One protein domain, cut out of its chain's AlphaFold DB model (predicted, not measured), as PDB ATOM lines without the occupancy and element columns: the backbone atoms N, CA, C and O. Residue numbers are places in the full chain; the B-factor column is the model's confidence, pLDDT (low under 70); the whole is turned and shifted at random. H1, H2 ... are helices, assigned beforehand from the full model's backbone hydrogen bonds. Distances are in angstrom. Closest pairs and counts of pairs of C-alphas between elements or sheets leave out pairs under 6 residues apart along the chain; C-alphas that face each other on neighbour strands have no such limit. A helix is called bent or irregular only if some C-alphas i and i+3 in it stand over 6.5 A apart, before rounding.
ATOM      1  N   LEU A   2     -14.209 -22.655 -20.547       87.69
ATOM      2  CA  LEU A   2     -14.707 -23.639 -21.544       87.69
ATOM      3  C   LEU A   2     -13.821 -23.755 -22.800       87.69
ATOM      4  O   LEU A   2     -13.489 -24.858 -23.214       87.69
ATOM      5  N   LEU A   3     -13.378 -22.625 -23.364       90.06
ATOM      6  CA  LEU A   3     -12.474 -22.617 -24.525       90.06
ATOM      7  C   LEU A   3     -11.107 -23.256 -24.232       90.06
ATOM      8  O   LEU A   3     -10.517 -23.866 -25.115       90.06
ATOM      9  N   GLU A   4     -10.610 -23.140 -23.000       92.25
ATOM     10  CA  GLU A   4      -9.336 -23.750 -22.590       92.25
ATOM     11  C   GLU A   4      -9.476 -25.270 -22.464       92.25
ATOM     12  O   GLU A   4      -8.587 -25.999 -22.893       92.25
ATOM     13  N   ILE A   5     -10.610 -25.747 -21.930       90.38
ATOM     14  CA  ILE A   5     -10.928 -27.180 -21.851       90.38
ATOM     15  C   ILE A   5     -11.017 -27.770 -23.256       90.38
ATOM     16  O   ILE A   5     -10.393 -28.790 -23.530       90.38
ATOM     17  N   GLU A   6     -11.751 -27.123 -24.160       93.12
ATOM     18  CA  GLU A   6     -11.844 -27.583 -25.545       93.12
ATOM     19  C   GLU A   6     -10.485 -27.603 -26.230       93.12
ATOM     20  O   GLU A   6     -10.141 -28.606 -26.842       93.12
ATOM     21  N   HIS A   7      -9.693 -26.539 -26.086       94.44
ATOM     22  CA  HIS A   7      -8.352 -26.500 -26.655       94.44
ATOM     23  C   HIS A   7      -7.488 -27.649 -26.129       94.44
ATOM     24  O   HIS A   7      -6.863 -28.347 -26.922       94.44
ATOM     25  N   SER A   8      -7.521 -27.900 -24.817       95.31
ATOM     26  CA  SER A   8      -6.796 -29.012 -24.200       95.31
ATOM     27  C   SER A   8      -7.271 -30.378 -24.697       95.31
ATOM     28  O   SER A   8      -6.452 -31.280 -24.841       95.31
ATOM     29  N   LEU A   9      -8.574 -30.557 -24.931       94.81
ATOM     30  CA  LEU A   9      -9.131 -31.800 -25.469       94.81
ATOM     31  C   LEU A   9      -8.786 -31.976 -26.951       94.81
ATOM     32  O   LEU A   9      -8.557 -33.097 -27.393       94.81
ATOM     33  N   GLU A  10      -8.745 -30.897 -27.730       94.19
ATOM     34  CA  GLU A  10      -8.365 -30.927 -29.147       94.19
ATOM     35  C   GLU A  10      -6.871 -31.217 -29.326       94.19
ATOM     36  O   GLU A  10      -6.505 -31.923 -30.262       94.19
ATOM     37  N   SER A  11      -6.021 -30.709 -28.427       94.50
ATOM     38  CA  SER A  11      -4.568 -30.904 -28.467       94.50
ATOM     39  C   SER A  11      -4.079 -32.171 -27.767       94.50
ATOM     40  O   SER A  11      -2.884 -32.447 -27.807       94.50
ATOM     41  N   TRP A  12      -4.953 -32.890 -27.059       94.75
ATOM     42  CA  TRP A  12      -4.573 -34.109 -26.351       94.75
ATOM     43  C   TRP A  12      -4.174 -35.213 -27.331       94.75
ATOM     44  O   TRP A  12      -4.851 -35.431 -28.338       94.75
ATOM     45  N   ASP A  13      -3.125 -35.950 -26.983       92.12
ATOM     46  CA  ASP A  13      -2.696 -37.161 -27.661       92.12
ATOM     47  C   ASP A  13      -2.388 -38.291 -26.664       92.12
ATOM     48  O   ASP A  13      -2.065 -38.087 -25.489       92.12
ATOM     49  N   HIS A  14      -2.516 -39.534 -27.131       91.25
ATOM     50  CA  HIS A  14      -2.154 -40.695 -26.324       91.25
ATOM     51  C   HIS A  14      -0.641 -40.902 -26.347       91.25
ATOM     52  O   HIS A  14      -0.067 -41.268 -27.374       91.25
ATOM     53  N   THR A  15      -0.001 -40.756 -25.190       88.69
ATOM     54  CA  THR A  15       1.404 -41.131 -25.010       88.69
ATOM     55  C   THR A  15       1.498 -42.570 -24.508       88.69
ATOM     56  O   THR A  15       1.153 -42.865 -23.362       88.69
ATOM     57  N   SER A  16       1.991 -43.471 -25.360       82.88
ATOM     58  CA  SER A  16       2.202 -44.874 -24.992       82.88
ATOM     59  C   SER A  16       3.288 -45.005 -23.921       82.88
ATOM     60  O   SER A  16       4.352 -44.386 -24.002       82.88
ATOM     61  N   LEU A  17       3.033 -45.832 -22.908       76.88
ATOM     62  CA  LEU A  17       4.025 -46.133 -21.875       76.88
ATOM     63  C   LEU A  17       5.167 -46.969 -22.466       76.88
ATOM     64  O   LEU A  17       4.931 -47.894 -23.235       76.88
ATOM     65  N   VAL A  18       6.405 -46.750 -22.017       69.50
ATOM     66  CA  VAL A  18       7.570 -47.568 -22.433       69.50
ATOM     67  C   VAL A  18       7.337 -49.070 -22.179       69.50
ATOM     68  O   VAL A  18       7.809 -49.923 -22.928       69.50
ATOM     69  N   THR A  19       6.548 -49.412 -21.157       63.16
ATOM     70  CA  THR A  19       6.162 -50.792 -20.827       63.16
ATOM     71  C   THR A  19       5.187 -51.421 -21.827       63.16
ATOM     72  O   THR A  19       5.057 -52.642 -21.852       63.16
ATOM     73  N   ALA A  20       4.509 -50.630 -22.662       65.44
ATOM     74  CA  ALA A  20       3.563 -51.128 -23.657       65.44
ATOM     75  C   ALA A  20       4.243 -51.965 -24.752       65.44
ATOM     76  O   ALA A  20       3.581 -52.793 -25.358       65.44
ATOM     77  N   VAL A  21       5.555 -51.815 -24.974       73.25
ATOM     78  CA  VAL A  21       6.309 -52.521 -26.035       73.25
ATOM     79  C   VAL A  21       6.974 -53.814 -25.530       73.25
ATOM     80  O   VAL A  21       7.763 -54.436 -26.235       73.25
ATOM     81  N   GLN A  22       6.690 -54.242 -24.295       79.12
ATOM     82  CA  GLN A  22       7.350 -55.410 -23.698       79.12
ATOM     83  C   GLN A  22       6.834 -56.748 -24.243       79.12
ATOM     84  O   GLN A  22       7.602 -57.703 -24.348       79.12
ATOM     85  N   ASN A  23       5.538 -56.842 -24.550       88.94
ATOM     86  CA  ASN A  23       4.903 -58.025 -25.133       88.94
ATOM     87  C   ASN A  23       3.562 -57.652 -25.790       88.94
ATOM     88  O   ASN A  23       3.029 -56.565 -25.564       88.94
ATOM     89  N   GLU A  24       3.005 -58.577 -26.572       89.31
ATOM     90  CA  GLU A  24       1.768 -58.359 -27.330       89.31
ATOM     91  C   GLU A  24       0.566 -57.995 -26.441       89.31
ATOM     92  O   GLU A  24      -0.188 -57.088 -26.782       89.31
ATOM     93  N   GLU A  25       0.398 -58.630 -25.278       90.12
ATOM     94  CA  GLU A  25      -0.718 -58.316 -24.375       90.12
ATOM     95  C   GLU A  25      -0.589 -56.897 -23.803       90.12
ATOM     96  O   GLU A  25      -1.575 -56.164 -23.752       90.12
ATOM     97  N   SER A  26       0.621 -56.464 -23.437       89.12
ATOM     98  CA  SER A  26       0.881 -55.087 -22.998       89.12
ATOM     99  C   SER A  26       0.603 -54.068 -24.107       89.12
ATOM    100  O   SER A  26       0.008 -53.025 -23.830       89.12
ATOM    101  N   MET A  27       0.940 -54.389 -25.362       89.31
ATOM    102  CA  MET A  27       0.594 -53.549 -26.515       89.31
ATOM    103  C   MET A  27      -0.922 -53.451 -26.690       89.31
ATOM    104  O   MET A  27      -1.462 -52.364 -26.897       89.31
ATOM    105  N   GLN A  28      -1.629 -54.578 -26.601       90.81
ATOM    106  CA  GLN A  28      -3.081 -54.615 -26.761       90.81
ATOM    107  C   GLN A  28      -3.797 -53.855 -25.629       90.81
ATOM    108  O   GLN A  28      -4.742 -53.115 -25.898       90.81
ATOM    109  N   GLN A  29      -3.320 -53.954 -24.385       91.19
ATOM    110  CA  GLN A  29      -3.852 -53.185 -23.253       91.19
ATOM    111  C   GLN A  29      -3.653 -51.676 -23.414       91.19
ATOM    112  O   GLN A  29      -4.555 -50.904 -23.088       91.19
ATOM    113  N   ASP A  30      -2.493 -51.242 -23.910       92.25
ATOM    114  CA  ASP A  30      -2.243 -49.825 -24.185       92.25
ATOM    115  C   ASP A  30      -3.171 -49.297 -25.288       92.25
ATOM    116  O   ASP A  30      -3.755 -48.222 -25.141       92.25
ATOM    117  N   ARG A  31      -3.417 -50.096 -26.337       92.94
ATOM    118  CA  ARG A  31      -4.399 -49.752 -27.379       92.94
ATOM    119  C   ARG A  31      -5.818 -49.651 -26.832       92.94
ATOM    120  O   ARG A  31      -6.505 -48.692 -27.167       92.94
ATOM    121  N   ASP A  32      -6.248 -50.581 -25.980       93.81
ATOM    122  CA  ASP A  32      -7.573 -50.516 -25.344       93.81
ATOM    123  C   ASP A  32      -7.731 -49.212 -24.527       93.81
ATOM    124  O   ASP A  32      -8.779 -48.563 -24.573       93.81
ATOM    125  N   ARG A  33      -6.679 -48.783 -23.811       92.75
ATOM    126  CA  ARG A  33      -6.668 -47.513 -23.057       92.75
ATOM    127  C   ARG A  33      -6.716 -46.294 -23.970       92.75
ATOM    128  O   ARG A  33      -7.484 -45.374 -23.689       92.75
ATOM    129  N   MET A  34      -5.938 -46.297 -25.050       95.19
ATOM    130  CA  MET A  34      -5.958 -45.235 -26.057       95.19
ATOM    131  C   MET A  34      -7.358 -45.084 -26.650       95.19
ATOM    132  O   MET A  34      -7.916 -43.990 -26.637       95.19
ATOM    133  N   HIS A  35      -7.961 -46.188 -27.101       96.44
ATOM    134  CA  HIS A  35      -9.295 -46.163 -27.687       96.44
ATOM    135  C   HIS A  35     -10.341 -45.651 -26.687       96.44
ATOM    136  O   HIS A  35     -11.129 -44.771 -27.019       96.44
ATOM    137  N   CYS A  36     -10.316 -46.116 -25.439       95.69
ATOM    138  CA  CYS A  36     -11.225 -45.601 -24.417       95.69
ATOM    139  C   CYS A  36     -11.022 -44.104 -24.137       95.69
ATOM    140  O   CYS A  36     -12.001 -43.369 -24.007       95.69
ATOM    141  N   SER A  37      -9.774 -43.638 -24.113       95.94
ATOM    142  CA  SER A  37      -9.452 -42.222 -23.906       95.94
ATOM    143  C   SER A  37      -9.936 -41.352 -25.069       95.94
ATOM    144  O   SER A  37     -10.546 -40.315 -24.836       95.94
ATOM    145  N   GLU A  38      -9.767 -41.798 -26.316       97.56
ATOM    146  CA  GLU A  38     -10.307 -41.112 -27.497       97.56
ATOM    147  C   GLU A  38     -11.841 -41.093 -27.519       97.56
ATOM    148  O   GLU A  38     -12.442 -40.079 -27.887       97.56
ATOM    149  N   ALA A  39     -12.498 -42.173 -27.082       97.81
ATOM    150  CA  ALA A  39     -13.951 -42.184 -26.921       97.81
ATOM    151  C   ALA A  39     -14.390 -41.102 -25.921       97.81
ATOM    152  O   ALA A  39     -15.291 -40.316 -26.214       97.81
ATOM    153  N   TRP A  40     -13.710 -40.991 -24.777       97.44
ATOM    154  CA  TRP A  40     -13.971 -39.934 -23.798       97.44
ATOM    155  C   TRP A  40     -13.674 -38.534 -24.324       97.44
ATOM    156  O   TRP A  40     -14.511 -37.648 -24.177       97.44
ATOM    157  N   ARG A  41     -12.535 -38.331 -24.987       97.56
ATOM    158  CA  ARG A  41     -12.152 -37.042 -25.574       97.56
ATOM    159  C   ARG A  41     -13.216 -36.533 -26.545       97.56
ATOM    160  O   ARG A  41     -13.689 -35.404 -26.418       97.56
ATOM    161  N   ASN A  42     -13.652 -37.388 -27.470       98.38
ATOM    162  CA  ASN A  42     -14.712 -37.050 -28.417       98.38
ATOM    163  C   ASN A  42     -16.071 -36.875 -27.725       98.38
ATOM    164  O   ASN A  42     -16.818 -35.967 -28.092       98.38
ATOM    165  N   GLY A  43     -16.371 -37.686 -26.706       97.81
ATOM    166  CA  GLY A  43     -17.584 -37.573 -25.896       97.81
ATOM    167  C   GLY A  43     -17.683 -36.242 -25.151       97.81
ATOM    168  O   GLY A  43     -18.730 -35.604 -25.185       97.81
ATOM    169  N   LEU A  44     -16.590 -35.776 -24.544       97.31
ATOM    170  CA  LEU A  44     -16.531 -34.491 -23.841       97.31
ATOM    171  C   LEU A  44     -16.669 -33.305 -24.799       97.31
ATOM    172  O   LEU A  44     -17.371 -32.344 -24.486       97.31
ATOM    173  N   LEU A  45     -16.051 -33.373 -25.981       97.06
ATOM    174  CA  LEU A  45     -16.196 -32.340 -27.013       97.06
ATOM    175  C   LEU A  45     -17.632 -32.290 -27.565       97.06
ATOM    176  O   LEU A  45     -18.193 -31.207 -27.736       97.06
ATOM    177  N   LEU A  46     -18.258 -33.452 -27.783       97.12
ATOM    178  CA  LEU A  46     -19.669 -33.560 -28.170       97.12
ATOM    179  C   LEU A  46     -20.584 -32.992 -27.077       97.12
ATOM    180  O   LEU A  46     -21.436 -32.155 -27.371       97.12
ATOM    181  N   TYR A  47     -20.379 -33.393 -25.820       95.81
ATOM    182  CA  TYR A  47     -21.139 -32.893 -24.674       95.81
ATOM    183  C   TYR A  47     -21.017 -31.375 -24.545       95.81
ATOM    184  O   TYR A  47     -22.026 -30.684 -24.410       95.81
ATOM    185  N   THR A  48     -19.797 -30.846 -24.659       94.81
ATOM    186  CA  THR A  48     -19.543 -29.406 -24.547       94.81
ATOM    187  C   THR A  48     -20.324 -28.630 -25.606       94.81
ATOM    188  O   THR A  48     -20.975 -27.633 -25.295       94.81
ATOM    189  N   TYR A  49     -20.346 -29.131 -26.843       94.19
ATOM    190  CA  TYR A  49     -21.184 -28.559 -27.889       94.19
ATOM    191  C   TYR A  49     -22.675 -28.638 -27.541       94.19
ATOM    192  O   TYR A  49     -23.366 -27.618 -27.546       94.19
ATOM    193  N   ARG A  50     -23.179 -29.836 -27.227       93.12
ATOM    194  CA  ARG A  50     -24.616 -30.060 -27.033       93.12
ATOM    195  C   ARG A  50     -25.203 -29.320 -25.841       93.12
ATOM    196  O   ARG A  50     -26.370 -28.959 -25.902       93.12
ATOM    197  N   VAL A  51     -24.423 -29.118 -24.785       93.12
ATOM    198  CA  VAL A  51     -24.905 -28.509 -23.541       93.12
ATOM    199  C   VAL A  51     -24.679 -27.003 -23.507       93.12
ATOM    200  O   VAL A  51     -25.539 -26.282 -23.016       93.12
ATOM    201  N   PHE A  52     -23.552 -26.509 -24.028       92.56
ATOM    202  CA  PHE A  52     -23.195 -25.093 -23.873       92.56
ATOM    203  C   PHE A  52     -23.343 -24.250 -25.141       92.56
ATOM    204  O   PHE A  52     -23.291 -23.027 -25.044       92.56
ATOM    205  N   ARG A  53     -23.463 -24.865 -26.326       91.62
ATOM    206  CA  ARG A  53     -23.430 -24.134 -27.609       91.62
ATOM    207  C   ARG A  53     -24.622 -24.379 -28.508       91.62
ATOM    208  O   ARG A  53     -24.933 -23.532 -29.337       91.62
ATOM    209  N   TRP A  54     -25.222 -25.554 -28.419       94.00
ATOM    210  CA  TRP A  54     -26.334 -25.903 -29.278       94.00
ATOM    211  C   TRP A  54     -27.631 -25.256 -28.793       94.00
ATOM    212  O   TRP A  54     -27.957 -25.301 -27.609       94.00
ATOM    213  N   GLU A  55     -28.390 -24.708 -29.735       93.12
ATOM    214  CA  GLU A  55     -29.702 -24.115 -29.498       93.12
ATOM    215  C   GLU A  55     -30.796 -24.977 -30.133       93.12
ATOM    216  O   GLU A  55     -30.619 -25.535 -31.219       93.12
ATOM    217  N   LEU A  56     -31.950 -25.059 -29.469       91.44
ATOM    218  CA  LEU A  56     -33.097 -25.830 -29.945       91.44
ATOM    219  C   LEU A  56     -33.522 -25.382 -31.352       91.44
ATOM    220  O   LEU A  56     -33.661 -24.190 -31.616       91.44
ATOM    221  N   GLY A  57     -33.741 -26.343 -32.248       91.94
ATOM    222  CA  GLY A  57     -34.089 -26.102 -33.650       91.94
ATOM    223  C   GLY A  57     -32.886 -25.856 -34.565       91.94
ATOM    224  O   GLY A  57     -33.046 -25.857 -35.786       91.94
ATOM    225  N   SER A  58     -31.677 -25.693 -34.018       93.25
ATOM    226  CA  SER A  58     -30.465 -25.557 -34.829       93.25
ATOM    227  C   SER A  58     -30.001 -26.904 -35.371       93.25
ATOM    228  O   SER A  58     -30.001 -27.920 -34.666       93.25
ATOM    229  N   SER A  59     -29.525 -26.907 -36.615       91.06
ATOM    230  CA  SER A  59     -28.910 -28.092 -37.210       91.06
ATOM    231  C   SER A  59     -27.636 -28.487 -36.461       91.06
ATOM    232  O   SER A  59     -26.914 -27.648 -35.920       91.06
ATOM    233  N   VAL A  60     -27.353 -29.789 -36.411       90.81
ATOM    234  CA  VAL A  60     -26.121 -30.297 -35.800       90.81
ATOM    235  C   VAL A  60     -24.988 -30.271 -36.836       90.81
ATOM    236  O   VAL A  60     -25.109 -30.906 -37.887       90.81
ATOM    237  N   PRO A  61     -23.873 -29.569 -36.567       92.56
ATOM    238  CA  PRO A  61     -22.737 -29.479 -37.465       92.56
ATOM    239  C   PRO A  61     -22.086 -30.837 -37.728       92.56
ATOM    240  O   PRO A  61     -21.967 -31.680 -36.836       92.56
ATOM    241  N   LEU A  62     -21.553 -31.007 -38.939       93.56
ATOM    242  CA  LEU A  62     -20.814 -32.209 -39.341       93.56
ATOM    243  C   LEU A  62     -19.675 -32.606 -38.381       93.56
ATOM    244  O   LEU A  62     -19.553 -33.803 -38.122       93.56
ATOM    245  N   PRO A  63     -18.877 -31.681 -37.802       94.56
ATOM    246  CA  PRO A  63     -17.860 -32.050 -36.817       94.56
ATOM    247  C   PRO A  63     -18.413 -32.810 -35.605       94.56
ATOM    248  O   PRO A  63     -17.747 -33.694 -35.080       94.56
ATOM    249  N   ILE A  64     -19.644 -32.527 -35.178       95.12
ATOM    250  CA  ILE A  64     -20.273 -33.208 -34.039       95.12
ATOM    251  C   ILE A  64     -20.689 -34.628 -34.419       95.12
ATOM    252  O   ILE A  64     -20.435 -35.571 -33.671       95.12
ATOM    253  N   LEU A  65     -21.230 -34.807 -35.626       95.38
ATOM    254  CA  LEU A  65     -21.536 -36.137 -36.160       95.38
ATOM    255  C   LEU A  65     -20.266 -36.967 -36.394       95.38
ATOM    256  O   LEU A  65     -20.266 -38.175 -36.164       95.38
ATOM    257  N   TYR A  66     -19.173 -36.325 -36.817       96.75
ATOM    258  CA  TYR A  66     -17.862 -36.965 -36.917       96.75
ATOM    259  C   TYR A  66     -17.396 -37.480 -35.551       96.75
ATOM    260  O   TYR A  66     -17.017 -38.643 -35.443       96.75
ATOM    261  N   ARG A  67     -17.507 -36.661 -34.496       97.62
ATOM    262  CA  ARG A  67     -17.176 -37.078 -33.125       97.62
ATOM    263  C   ARG A  67     -18.022 -38.261 -32.669       97.62
ATOM    264  O   ARG A  67     -17.469 -39.210 -32.131       97.62
ATOM    265  N   ALA A  68     -19.328 -38.248 -32.934       98.00
ATOM    266  CA  ALA A  68     -20.209 -39.367 -32.602       98.00
ATOM    267  C   ALA A  68     -19.765 -40.684 -33.267       98.00
ATOM    268  O   ALA A  68     -19.708 -41.720 -32.605       98.00
ATOM    269  N   ARG A  69     -19.375 -40.642 -34.549       97.62
ATOM    270  CA  ARG A  69     -18.818 -41.814 -35.251       97.62
ATOM    271  C   ARG A  69     -17.475 -42.255 -34.677       97.62
ATOM    272  O   ARG A  69     -17.290 -43.442 -34.419       97.62
ATOM    273  N   ALA A  70     -16.575 -41.309 -34.406       97.94
ATOM    274  CA  ALA A  70     -15.284 -41.608 -33.799       97.94
ATOM    275  C   ALA A  70     -15.455 -42.312 -32.444       97.94
ATOM    276  O   ALA A  70     -14.798 -43.318 -32.191       97.94
ATOM    277  N   ILE A  71     -16.391 -41.856 -31.603       98.31
ATOM    278  CA  ILE A  71     -16.710 -42.528 -30.337       98.31
ATOM    279  C   ILE A  71     -17.066 -43.994 -30.581       98.31
ATOM    280  O   ILE A  71     -16.467 -44.863 -29.952       98.31
ATOM    281  N   THR A  72     -18.001 -44.290 -31.491       97.19
ATOM    282  CA  THR A  72     -18.381 -45.684 -31.768       97.19
ATOM    283  C   THR A  72     -17.210 -46.508 -32.291       97.19
ATOM    284  O   THR A  72     -17.003 -47.624 -31.819       97.19
ATOM    285  N   ASP A  73     -16.399 -45.956 -33.195       96.94
ATOM    286  CA  ASP A  73     -15.238 -46.654 -33.755       96.94
ATOM    287  C   ASP A  73     -14.220 -47.002 -32.662       96.94
ATOM    288  O   ASP A  73     -13.737 -48.133 -32.589       96.94
ATOM    289  N   HIS A  74     -13.937 -46.064 -31.758       97.25
ATOM    290  CA  HIS A  74     -13.029 -46.286 -30.641       97.25
ATOM    291  C   HIS A  74     -13.597 -47.269 -29.605       97.25
ATOM    292  O   HIS A  74     -12.885 -48.170 -29.162       97.25
ATOM    293  N   VAL A  75     -14.877 -47.153 -29.240       95.56
ATOM    294  CA  VAL A  75     -15.508 -48.082 -28.286       95.56
ATOM    295  C   VAL A  75     -15.487 -49.513 -28.816       95.56
ATOM    296  O   VAL A  75     -15.120 -50.427 -28.078       95.56
ATOM    297  N   PHE A  76     -15.822 -49.714 -30.091       94.06
ATOM    298  CA  PHE A  76     -15.875 -51.047 -30.698       94.06
ATOM    299  C   PHE A  76     -14.500 -51.603 -31.086       94.06
ATOM    300  O   PHE A  76     -14.370 -52.809 -31.284       94.06
ATOM    301  N   ALA A  77     -13.465 -50.764 -31.165       94.75
ATOM    302  CA  ALA A  77     -12.086 -51.216 -31.335       94.75
ATOM    303  C   ALA A  77     -11.479 -51.802 -30.047       94.75
ATOM    304  O   ALA A  77     -10.504 -52.552 -30.116       94.75
ATOM    305  N   CYS A  78     -12.038 -51.480 -28.876       92.19
ATOM    306  CA  CYS A  78     -11.599 -52.073 -27.618       92.19
ATOM    307  C   CYS A  78     -11.977 -53.558 -27.559       92.19
ATOM    308  O   CYS A  78     -13.110 -53.937 -27.855       92.19
ATOM    309  N   ARG A  79     -11.057 -54.406 -27.096       87.81
ATOM    310  CA  ARG A  79     -11.308 -55.850 -27.002       87.81
ATOM    311  C   ARG A  79     -12.417 -56.158 -25.999       87.81
ATOM    312  O   ARG A  79     -12.390 -55.694 -24.863       87.81
ATOM    313  N   ASP A  80     -13.294 -57.086 -26.362       75.69
ATOM    314  CA  ASP A  80     -14.363 -57.619 -25.510       75.69
ATOM    315  C   ASP A  80     -13.911 -58.047 -24.106       75.69
ATOM    316  O   ASP A  80     -14.625 -57.855 -23.124       75.69
ATOM    317  N   LYS A  81     -12.729 -58.662 -23.996       73.31
ATOM    318  CA  LYS A  81     -12.200 -59.156 -22.713       73.31
ATOM    319  C   LYS A  81     -11.729 -58.030 -21.791       73.31
ATOM    320  O   LYS A  81     -11.517 -58.267 -20.604       73.31
ATOM    321  N   SER A  82     -11.539 -56.830 -22.329       75.75
ATOM    322  CA  SER A  82     -11.045 -55.685 -21.589       75.75
ATOM    323  C   SER A  82     -12.191 -54.992 -20.861       75.75
ATOM    324  O   SER A  82     -13.146 -54.521 -21.469       75.75
ATOM    325  N   MET A  83     -12.068 -54.856 -19.540       83.38
ATOM    326  CA  MET A  83     -13.000 -54.069 -18.717       83.38
ATOM    327  C   MET A  83     -12.936 -52.561 -19.009       83.38
ATOM    328  O   MET A  83     -13.707 -51.792 -18.437       83.38
ATOM    329  N   VAL A  84     -12.006 -52.130 -19.865       85.12
ATOM    330  CA  VAL A  84     -11.770 -50.727 -20.205       85.12
ATOM    331  C   VAL A  84     -12.917 -50.152 -21.039       85.12
ATOM    332  O   VAL A  84     -13.400 -49.072 -20.716       85.12
ATOM    333  N   SER A  85     -13.434 -50.881 -22.037       83.62
ATOM    334  CA  SER A  85     -14.515 -50.365 -22.902       83.62
ATOM    335  C   SER A  85     -15.811 -50.097 -22.143       83.62
ATOM    336  O   SER A  85     -16.549 -49.177 -22.486       83.62
ATOM    337  N   ARG A  86     -16.039 -50.816 -21.038       85.94
ATOM    338  CA  ARG A  86     -17.132 -50.550 -20.095       85.94
ATOM    339  C   ARG A  86     -17.145 -49.102 -19.596       85.94
ATOM    340  O   ARG A  86     -18.215 -48.550 -19.367       85.94
ATOM    341  N   GLN A  87     -15.975 -48.489 -19.417       89.06
ATOM    342  CA  GLN A  87     -15.866 -47.107 -18.936       89.06
ATOM    343  C   GLN A  87     -16.340 -46.087 -19.975       89.06
ATOM    344  O   GLN A  87     -16.580 -44.941 -19.625       89.06
ATOM    345  N   ALA A  88     -16.506 -46.481 -21.239       92.25
ATOM    346  CA  ALA A  88     -16.940 -45.597 -22.315       92.25
ATOM    347  C   ALA A  88     -18.466 -45.611 -22.545       92.25
ATOM    348  O   ALA A  88     -18.926 -45.133 -23.582       92.25
ATOM    349  N   LEU A  89     -19.262 -46.116 -21.588       93.19
ATOM    350  CA  LEU A  89     -20.729 -46.121 -21.684       93.19
ATOM    351  C   LEU A  89     -21.307 -44.711 -21.876       93.19
ATOM    352  O   LEU A  89     -22.170 -44.526 -22.728       93.19
ATOM    353  N   LEU A  90     -20.819 -43.714 -21.129       94.25
ATOM    354  CA  LEU A  90     -21.310 -42.339 -21.261       94.25
ATOM    355  C   LEU A  90     -21.007 -41.741 -22.650       94.25
ATOM    356  O   LEU A  90     -21.946 -41.302 -23.316       94.25
ATOM    357  N   PRO A  91     -19.752 -41.759 -23.146       97.00
ATOM    358  CA  PRO A  91     -19.479 -41.374 -24.526       97.00
ATOM    359  C   PRO A  91     -20.367 -42.101 -25.538       97.00
ATOM    360  O   PRO A  91     -20.910 -41.467 -26.443       97.00
ATOM    361  N   LEU A  92     -20.553 -43.415 -25.374       96.69
ATOM    362  CA  LEU A  92     -21.371 -44.216 -26.281       96.69
ATOM    363  C   LEU A  92     -22.844 -43.789 -26.264       96.69
ATOM    364  O   LEU A  92     -23.468 -43.736 -27.323       96.69
ATOM    365  N   PHE A  93     -23.385 -43.442 -25.096       96.44
ATOM    366  CA  PHE A  93     -24.719 -42.859 -24.973       96.44
ATOM    367  C   PHE A  93     -24.821 -41.552 -25.769       96.44
ATOM    368  O   PHE A  93     -25.715 -41.420 -26.604       96.44
ATOM    369  N   PHE A  94     -23.865 -40.631 -25.603       97.31
ATOM    370  CA  PHE A  94     -23.840 -39.381 -26.368       97.31
ATOM    371  C   PHE A  94     -23.799 -39.627 -27.877       97.31
ATOM    372  O   PHE A  94     -24.573 -39.029 -28.622       97.31
ATOM    373  N   ALA A  95     -22.947 -40.545 -28.336       97.81
ATOM    374  CA  ALA A  95     -22.899 -40.934 -29.740       97.81
ATOM    375  C   ALA A  95     -24.239 -41.518 -30.216       97.81
ATOM    376  O   ALA A  95     -24.724 -41.157 -31.286       97.81
ATOM    377  N   GLY A  96     -24.871 -42.368 -29.404       97.19
ATOM    378  CA  GLY A  96     -26.182 -42.949 -29.688       97.19
ATOM    379  C   GLY A  96     -27.296 -41.914 -29.836       97.19
ATOM    380  O   GLY A  96     -28.205 -42.124 -30.639       97.19
ATOM    381  N   CYS A  97     -27.218 -40.784 -29.132       96.62
ATOM    382  CA  CYS A  97     -28.157 -39.676 -29.303       96.62
ATOM    383  C   CYS A  97     -27.962 -38.917 -30.626       96.62
ATOM    384  O   CYS A  97     -28.931 -38.373 -31.153       96.62
ATOM    385  N   GLU A  98     -26.744 -38.874 -31.172       96.25
ATOM    386  CA  GLU A  98     -26.444 -38.138 -32.409       96.25
ATOM    387  C   GLU A  98     -26.546 -39.001 -33.678       96.25
ATOM    388  O   GLU A  98     -26.871 -38.497 -34.756       96.25
ATOM    389  N   LEU A  99     -26.270 -40.306 -33.584       95.44
ATOM    390  CA  LEU A  99     -26.267 -41.210 -34.734       95.44
ATOM    391  C   LEU A  99     -27.690 -41.625 -35.139       95.44
ATOM    392  O   LEU A  99     -28.528 -42.050 -34.337       95.44
ATOM    393  N   ARG A 100     -27.956 -41.513 -36.442       92.31
ATOM    394  CA  ARG A 100     -29.289 -41.718 -37.033       92.31
ATOM    395  C   ARG A 100     -29.420 -43.037 -37.780       92.31
ATOM    396  O   ARG A 100     -30.538 -43.491 -38.005       92.31
ATOM    397  N   ASP A 101     -28.309 -43.627 -38.205       93.56
ATOM    398  CA  ASP A 101     -28.344 -44.867 -38.964       93.56
ATOM    399  C   ASP A 101     -28.634 -46.068 -38.057       93.56
ATOM    400  O   ASP A 101     -28.109 -46.201 -36.948       93.56
ATOM    401  N   GLN A 102     -29.478 -46.967 -38.559       94.81
ATOM    402  CA  GLN A 102     -29.916 -48.139 -37.808       94.81
ATOM    403  C   GLN A 102     -28.754 -49.081 -37.475       94.81
ATOM    404  O   GLN A 102     -28.769 -49.719 -36.428       94.81
ATOM    405  N   SER A 103     -27.732 -49.150 -38.335       94.94
ATOM    406  CA  SER A 103     -26.571 -50.017 -38.119       94.94
ATOM    407  C   SER A 103     -25.814 -49.633 -36.846       94.94
ATOM    408  O   SER A 103     -25.553 -50.496 -36.007       94.94
ATOM    409  N   SER A 104     -25.524 -48.344 -36.661       94.62
ATOM    410  CA  SER A 104     -24.854 -47.837 -35.462       94.62
ATOM    411  C   SER A 104     -25.709 -48.035 -34.216       94.62
ATOM    412  O   SER A 104     -25.207 -48.518 -33.203       94.62
ATOM    413  N   ARG A 105     -27.015 -47.749 -34.299       95.62
ATOM    414  CA  ARG A 105     -27.953 -47.963 -33.183       95.62
ATOM    415  C   ARG A 105     -27.993 -49.426 -32.746       95.62
ATOM    416  O   ARG A 105     -27.859 -49.708 -31.560       95.62
ATOM    417  N   SER A 106     -28.089 -50.358 -33.695       96.19
ATOM    418  CA  SER A 106     -28.062 -51.795 -33.409       96.19
ATOM    419  C   SER A 106     -26.760 -52.233 -32.736       96.19
ATOM    420  O   SER A 106     -26.818 -52.981 -31.764       96.19
ATOM    421  N   LYS A 107     -25.601 -51.729 -33.180       95.31
ATOM    422  CA  LYS A 107     -24.307 -52.027 -32.539       95.31
ATOM    423  C   LYS A 107     -24.216 -51.494 -31.108       95.31
ATOM    424  O   LYS A 107     -23.678 -52.169 -30.237       95.31
ATOM    425  N   ILE A 108     -24.748 -50.297 -30.848       95.62
ATOM    426  CA  ILE A 108     -24.786 -49.716 -29.498       95.62
ATOM    427  C   ILE A 108     -25.660 -50.567 -28.570       95.62
ATOM    428  O   ILE A 108     -25.238 -50.894 -27.461       95.62
ATOM    429  N   VAL A 109     -26.846 -50.975 -29.031       95.12
ATOM    430  CA  VAL A 109     -27.737 -51.863 -28.265       95.12
ATOM    431  C   VAL A 109     -27.057 -53.201 -27.983       95.12
ATOM    432  O   VAL A 109     -27.067 -53.662 -26.844       95.12
ATOM    433  N   GLU A 110     -26.422 -53.805 -28.988       93.88
ATOM    434  CA  GLU A 110     -25.678 -55.056 -28.829       93.88
ATOM    435  C   GLU A 110     -24.568 -54.926 -27.777       93.88
ATOM    436  O   GLU A 110     -24.475 -55.760 -26.873       93.88
ATOM    437  N   PHE A 111     -23.782 -53.848 -27.831       92.31
ATOM    438  CA  PHE A 111     -22.748 -53.560 -26.841       92.31
ATOM    439  C   PHE A 111     -23.321 -53.462 -25.422       92.31
ATOM    440  O   PHE A 111     -22.798 -54.100 -24.502       92.31
ATOM    441  N   CYS A 112     -24.417 -52.721 -25.236       91.94
ATOM    442  CA  CYS A 112     -25.080 -52.609 -23.938       91.94
ATOM    443  C   CYS A 112     -25.590 -53.967 -23.437       91.94
ATOM    444  O   CYS A 112     -25.336 -54.326 -22.289       91.94
ATOM    445  N   CYS A 113     -26.221 -54.770 -24.297       90.62
ATOM    446  CA  CYS A 113     -26.675 -56.121 -23.958       90.62
ATOM    447  C   CYS A 113     -25.522 -57.044 -23.525       90.62
ATOM    448  O   CYS A 113     -25.656 -57.807 -22.564       90.62
ATOM    449  N   ILE A 114     -24.380 -56.995 -24.220       88.88
ATOM    450  CA  ILE A 114     -23.193 -57.791 -23.875       88.88
ATOM    451  C   ILE A 114     -22.672 -57.395 -22.490       88.88
ATOM    452  O   ILE A 114     -22.399 -58.266 -21.657       88.88
ATOM    453  N   TRP A 115     -22.542 -56.094 -22.225       87.81
ATOM    454  CA  TRP A 115     -21.987 -55.596 -20.968       87.81
ATOM    455  C   TRP A 115     -22.924 -55.758 -19.774       87.81
ATOM    456  O   TRP A 115     -22.445 -56.100 -18.689       87.81
ATOM    457  N   ASP A 116     -24.234 -55.612 -19.971       86.56
ATOM    458  CA  ASP A 116     -25.243 -55.903 -18.950       86.56
ATOM    459  C   ASP A 116     -25.126 -57.358 -18.465       86.56
ATOM    460  O   ASP A 116     -24.887 -57.622 -17.280       86.56
ATOM    461  N   ARG A 117     -25.120 -58.306 -19.416       86.31
ATOM    462  CA  ARG A 117     -24.946 -59.741 -19.135       86.31
ATOM    463  C   ARG A 117     -23.632 -60.058 -18.425       86.31
ATOM    464  O   ARG A 117     -23.590 -60.978 -17.609       86.31
ATOM    465  N   ARG A 118     -22.552 -59.339 -18.752       84.69
ATOM    466  CA  ARG A 118     -21.217 -59.578 -18.178       84.69
ATOM    467  C   ARG A 118     -21.039 -58.981 -16.787       84.69
ATOM    468  O   ARG A 118     -20.317 -59.565 -15.985       84.69
ATOM    469  N   THR A 119     -21.645 -57.831 -16.497       75.12
ATOM    470  CA  THR A 119     -21.274 -57.037 -15.310       75.12
ATOM    471  C   THR A 119     -22.336 -56.966 -14.226       75.12
ATOM    472  O   THR A 119     -22.038 -56.437 -13.157       75.12
ATOM    473  N   ARG A 120     -23.543 -57.516 -14.461       69.31
ATOM    474  CA  ARG A 120     -24.722 -57.351 -13.580       69.31
ATOM    475  C   ARG A 120     -24.952 -55.889 -13.181       69.31
ATOM    476  O   ARG A 120     -25.509 -55.597 -12.127       69.31
ATOM    477  N   TYR A 121     -24.454 -54.970 -14.001       66.94
ATOM    478  CA  TYR A 121     -24.461 -53.555 -13.727       66.94
ATOM    479  C   TYR A 121     -25.562 -52.936 -14.568       66.94
ATOM    480  O   TYR A 121     -25.395 -52.717 -15.767       66.94
ATOM    481  N   HIS A 122     -26.686 -52.660 -13.909       73.38
ATOM    482  CA  HIS A 122     -27.935 -52.240 -14.543       73.38
ATOM    483  C   HIS A 122     -27.838 -50.916 -15.321       73.38
ATOM    484  O   HIS A 122     -28.770 -50.539 -16.022       73.38
ATOM    485  N   MET A 123     -26.716 -50.192 -15.256       76.81
ATOM    486  CA  MET A 123     -26.532 -48.983 -16.064       76.81
ATOM    487  C   MET A 123     -26.584 -49.282 -17.568       76.81
ATOM    488  O   MET A 123     -27.125 -48.481 -18.326       76.81
ATOM    489  N   PHE A 124     -26.107 -50.452 -18.005       78.88
ATOM    490  CA  PHE A 124     -26.191 -50.853 -19.412       78.88
ATOM    491  C   PHE A 124     -27.623 -51.206 -19.824       78.88
ATOM    492  O   PHE A 124     -28.083 -50.719 -20.858       78.88
ATOM    493  N   SER A 125     -28.352 -51.968 -18.996       79.19
ATOM    494  CA  SER A 125     -29.771 -52.254 -19.242       79.19
ATOM    495  C   SER A 125     -30.625 -50.991 -19.258       79.19
ATOM    496  O   SER A 125     -31.558 -50.913 -20.043       79.19
ATOM    497  N   ASN A 126     -30.292 -49.990 -18.439       85.75
ATOM    498  CA  ASN A 126     -31.045 -48.736 -18.350       85.75
ATOM    499  C   ASN A 126     -30.710 -47.756 -19.485       85.75
ATOM    500  O   ASN A 126     -31.518 -46.891 -19.809       85.75
ATOM    501  N   THR A 127     -29.537 -47.890 -20.110       89.56
ATOM    502  CA  THR A 127     -29.130 -47.024 -21.228       89.56
ATOM    503  C   THR A 127     -29.938 -47.316 -22.495       89.56
ATOM    504  O   THR A 127     -30.259 -46.392 -23.236       89.56
ATOM    505  N   ILE A 128     -30.293 -48.582 -22.743       91.88
ATOM    506  CA  ILE A 128     -31.078 -48.993 -23.921       91.88
ATOM    507  C   ILE A 128     -32.448 -48.291 -23.985       91.88
ATOM    508  O   ILE A 128     -32.669 -47.578 -24.963       91.88
ATOM    509  N   PRO A 129     -33.343 -48.406 -22.982       91.75
ATOM    510  CA  PRO A 129     -34.661 -47.775 -23.045       91.75
ATOM    511  C   PRO A 129     -34.566 -46.247 -23.115       91.75
ATOM    512  O   PRO A 129     -35.375 -45.610 -23.782       91.75
ATOM    513  N   LEU A 130     -33.543 -45.650 -22.496       93.25
ATOM    514  CA  LEU A 130     -33.303 -44.213 -22.592       93.25
ATOM    515  C   LEU A 130     -32.925 -43.785 -24.022       93.25
ATOM    516  O   LEU A 130     -33.429 -42.782 -24.522       93.25
ATOM    517  N   LEU A 131     -32.053 -44.539 -24.698       95.62
ATOM    518  CA  LEU A 131     -31.722 -44.296 -26.104       95.62
ATOM    519  C   LEU A 131     -32.944 -44.480 -27.009       95.62
ATOM    520  O   LEU A 131     -33.168 -43.661 -27.899       95.62
ATOM    521  N   GLU A 132     -33.748 -45.513 -26.766       95.50
ATOM    522  CA  GLU A 132     -34.985 -45.762 -27.510       95.50
ATOM    523  C   GLU A 132     -35.979 -44.604 -27.368       95.50
ATOM    524  O   GLU A 132     -36.567 -44.181 -28.366       95.50
ATOM    525  N   GLU A 133     -36.112 -44.029 -26.170       95.44
ATOM    526  CA  GLU A 133     -36.938 -42.842 -25.936       95.44
ATOM    527  C   GLU A 133     -36.407 -41.616 -26.692       95.44
ATOM    528  O   GLU A 133     -37.174 -40.938 -27.378       95.44
ATOM    529  N   VAL A 134     -35.090 -41.368 -26.653       95.81
ATOM    530  CA  VAL A 134     -34.454 -40.302 -27.449       95.81
ATOM    531  C   VAL A 134     -34.753 -40.483 -28.935       95.81
ATOM    532  O   VAL A 134     -35.132 -39.527 -29.614       95.81
ATOM    533  N   TRP A 135     -34.618 -41.700 -29.457       96.94
ATOM    534  CA  TRP A 135     -34.859 -41.991 -30.867       96.94
ATOM    535  C   TRP A 135     -36.325 -41.830 -31.266       96.94
ATOM    536  O   TRP A 135     -36.597 -41.315 -32.353       96.94
ATOM    537  N   ALA A 136     -37.257 -42.248 -30.408       96.31
ATOM    538  CA  ALA A 136     -38.688 -42.089 -30.632       96.31
ATOM    539  C   ALA A 136     -39.089 -40.607 -30.644       96.31
ATOM    540  O   ALA A 136     -39.781 -40.157 -31.558       96.31
ATOM    541  N   GLU A 137     -38.586 -39.827 -29.688       95.50
ATOM    542  CA  GLU A 137     -38.823 -38.384 -29.623       95.50
ATOM    543  C   GLU A 137     -38.237 -37.662 -30.842       95.50
ATOM    544  O   GLU A 137     -38.901 -36.816 -31.446       95.50
ATOM    545  N   GLN A 138     -37.025 -38.029 -31.275       95.06
ATOM    546  CA  GLN A 138     -36.410 -37.480 -32.490       95.06
ATOM    547  C   GLN A 138     -37.218 -37.810 -33.749       95.06
ATOM    548  O   GLN A 138     -37.316 -36.975 -34.647       95.06
ATOM    549  N   ALA A 139     -37.799 -39.010 -33.829       94.88
ATOM    550  CA  ALA A 139     -38.656 -39.401 -34.943       94.88
ATOM    551  C   ALA A 139     -39.978 -38.616 -34.959       94.88
ATOM    552  O   ALA A 139     -40.465 -38.271 -36.033       94.88
ATOM    553  N   ALA A 140     -40.537 -38.306 -33.785       96.25
ATOM    554  CA  ALA A 140     -41.803 -37.588 -33.654       96.25
ATOM    555  C   ALA A 140     -41.668 -36.069 -33.852       96.25
ATOM    556  O   ALA A 140     -42.506 -35.454 -34.509       96.25
ATOM    557  N   LYS A 141     -40.633 -35.454 -33.269       94.31
ATOM    558  CA  LYS A 141     -40.469 -33.988 -33.208       94.31
ATOM    559  C   LYS A 141     -39.446 -33.447 -34.203       94.31
ATOM    560  O   LYS A 141     -39.398 -32.240 -34.423       94.31
ATOM    561  N   GLY A 142     -38.646 -34.315 -34.817       93.00
ATOM    562  CA  GLY A 142     -37.486 -33.936 -35.619       93.00
ATOM    563  C   GLY A 142     -36.207 -33.901 -34.782       93.00
ATOM    564  O   GLY A 142     -36.218 -33.572 -33.596       93.00
ATOM    565  N   PHE A 143     -35.087 -34.249 -35.411       90.94
ATOM    566  CA  PHE A 143     -33.797 -34.415 -34.743       90.94
ATOM    567  C   PHE A 143     -33.286 -33.115 -34.104       90.94
ATOM    568  O   PHE A 143     -32.786 -33.124 -32.981       90.94
ATOM    569  N   GLU A 144     -33.458 -31.987 -34.792       92.00
ATOM    570  CA  GLU A 144     -33.063 -30.657 -34.322       92.00
ATOM    571  C   GLU A 144     -33.948 -30.138 -33.175       92.00
ATOM    572  O   GLU A 144     -33.619 -29.143 -32.538       92.00
ATOM    573  N   ASN A 145     -35.060 -30.805 -32.868       93.12
ATOM    574  CA  ASN A 145     -36.023 -30.351 -31.864       93.12
ATOM    575  C   ASN A 145     -35.974 -31.170 -30.570       93.12
ATOM    576  O   ASN A 145     -36.834 -31.004 -29.705       93.12
ATOM    577  N   VAL A 146     -34.991 -32.062 -30.426       92.44
ATOM    578  CA  VAL A 146     -34.862 -32.932 -29.255       92.44
ATOM    579  C   VAL A 146     -33.504 -32.751 -28.599       92.44
ATOM    580  O   VAL A 146     -32.460 -33.037 -29.188       92.44
ATOM    581  N   TRP A 147     -33.535 -32.328 -27.337       91.19
ATOM    582  CA  TRP A 147     -32.386 -32.377 -26.446       91.19
ATOM    583  C   TRP A 147     -32.515 -33.581 -25.516       91.19
ATOM    584  O   TRP A 147     -33.443 -33.657 -24.712       91.19
ATOM    585  N   TRP A 148     -31.569 -34.518 -25.602       91.19
ATOM    586  CA  TRP A 148     -31.572 -35.726 -24.772       91.19
ATOM    587  C   TRP A 148     -31.499 -35.414 -23.267       91.19
ATOM    588  O   TRP A 148     -32.010 -36.199 -22.475       91.19
ATOM    589  N   GLY A 149     -30.956 -34.255 -22.864       88.94
ATOM    590  CA  GLY A 149     -30.920 -33.830 -21.459       88.94
ATOM    591  C   GLY A 149     -32.317 -33.714 -20.845       88.94
ATOM    592  O   GLY A 149     -32.552 -34.217 -19.755       88.94
ATOM    593  N   GLN A 150     -33.292 -33.192 -21.598       89.12
ATOM    594  CA  GLN A 150     -34.680 -33.084 -21.126       89.12
ATOM    595  C   GLN A 150     -35.339 -34.448 -20.920       89.12
ATOM    596  O   GLN A 150     -36.240 -34.582 -20.098       89.12
ATOM    597  N   ILE A 151     -34.934 -35.451 -21.698       89.88
ATOM    598  CA  ILE A 151     -35.452 -36.816 -21.583       89.88
ATOM    599  C   ILE A 151     -34.862 -37.475 -20.333       89.88
ATOM    600  O   ILE A 151     -35.597 -38.050 -19.532       89.88
ATOM    601  N   VAL A 152     -33.557 -37.297 -20.108       87.00
ATOM    602  CA  VAL A 152     -32.877 -37.737 -18.881       87.00
ATOM    603  C   VAL A 152     -33.525 -37.110 -17.641       87.00
ATOM    604  O   VAL A 152     -33.895 -37.830 -16.715       87.00
ATOM    605  N   ASP A 153     -33.757 -35.797 -17.641       85.31
ATOM    606  CA  ASP A 153     -34.368 -35.086 -16.509       85.31
ATOM    607  C   ASP A 153     -35.809 -35.552 -16.220       85.31
ATOM    608  O   ASP A 153     -36.218 -35.681 -15.059       85.31
ATOM    609  N   LYS A 154     -36.591 -35.857 -17.266       84.44
ATOM    610  CA  LYS A 154     -37.950 -36.410 -17.129       84.44
ATOM    611  C   LYS A 154     -37.953 -37.799 -16.508       84.44
ATOM    612  O   LYS A 154     -38.806 -38.071 -15.661       84.44
ATOM    613  N   GLN A 155     -37.016 -38.659 -16.901       77.00
ATOM    614  CA  GLN A 155     -36.869 -39.989 -16.310       77.00
ATOM    615  C   GLN A 155     -36.546 -39.890 -14.818       77.00
ATOM    616  O   GLN A 155     -37.114 -40.628 -14.019       77.00
ATOM    617  N   HIS A 156     -35.718 -38.919 -14.423       70.00
ATOM    618  CA  HIS A 156     -35.444 -38.665 -13.010       70.00
ATOM    619  C   HIS A 156     -36.678 -38.174 -12.245       70.00
ATOM    620  O   HIS A 156     -36.976 -38.707 -11.182       70.00
ATOM    621  N   SER A 157     -37.435 -37.229 -12.807       65.75
ATOM    622  CA  SER A 157     -38.619 -36.652 -12.145       65.75
ATOM    623  C   SER A 157     -39.804 -37.626 -12.046       65.75
ATOM    624  O   SER A 157     -40.623 -37.524 -11.139       65.75
ATOM    625  N   SER A 158     -39.919 -38.578 -12.978       61.31
ATOM    626  CA  SER A 158     -41.024 -39.554 -13.005       61.31
ATOM    627  C   SER A 158     -40.805 -40.740 -12.056       61.31
ATOM    628  O   SER A 158     -41.732 -41.507 -11.813       61.31
ATOM    629  N   GLN A 159     -39.586 -40.913 -11.535       54.84
ATOM    630  CA  GLN A 159     -39.217 -42.022 -10.650       54.84
ATOM    631  C   GLN A 159     -39.176 -41.662  -9.160       54.84
ATOM    632  O   GLN A 159     -38.910 -42.539  -8.337       54.84
TER     633      GLN A 159
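This is residues 2 to 159 of the 171 residues of an uncharacterized protein of Trichophyton verrucosum (strain HKI 0517) (UniProt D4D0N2). Five helices, H3 to H7, form an up-and-down bundle, each running against the one before it, with H5 in the middle. Small H2 sits at the first end of long H3, H1 packs near its other end, and H8 packs on H7. The 158 printed residues include eight named helices, H1 to H8 in order, and no named strand: all helix. The whole is compact, radius of gyration of the C-alphas 16.5 A, spanning 53 by 39 by 28 A.

Start at H1, residues 2 to 10; it touches H3, residues 24 to 52, at residues 41 to 48 alone, the closest C-alphas being Leu 9 and Arg 41, 6.1 A. H2, residues 18 to 21, touches H3 only at the corner. Next come helical hairpins: H3 with H4, residues 62 to 77, closest C-alphas Ala 39 and Ile 71, 4.4 A; then H4 with H5, residues 85 to 98, closest Ala 68 and Ala 95, 4.2 A. H5 also touches H3, closest C-alphas Gly 43 and Pro 91, 4.5 A, at 36 degrees, only just steep. Further hairpins are H5 with H6, residues 102 to 119, and H6 with H7, residues 123 to 141. H8, residues 148 to 158, touches H7 at a steep tilt of 65 degrees, closest C-alphas Val 134 and Trp 148, 6.0 A. Every O i to N i+4 pair is within hydrogen-bond range in H1, H3, H4, H6 and H8, but 7 of 10 in H5 and 12 of 15 in H7; H2 is too short for one.

Find C-alpha 24 at (1.768, -58.359, -27.330); H3 runs 41.7 A from there. H7 covers 26.7 A, H6 25.7 A. H5 is irregular: C-alphas 87 and 90 are 7.6 A apart. H8 ends at C-alpha 158, (-41.024, -39.554, -13.005).

The C-alphas farthest apart, Gln 22 and Lys 141, are 53.3 A apart. The printed part has no cut and no long link. Residues 18 to 20, 120 to 121 and 157 to 159 have pLDDT under 70.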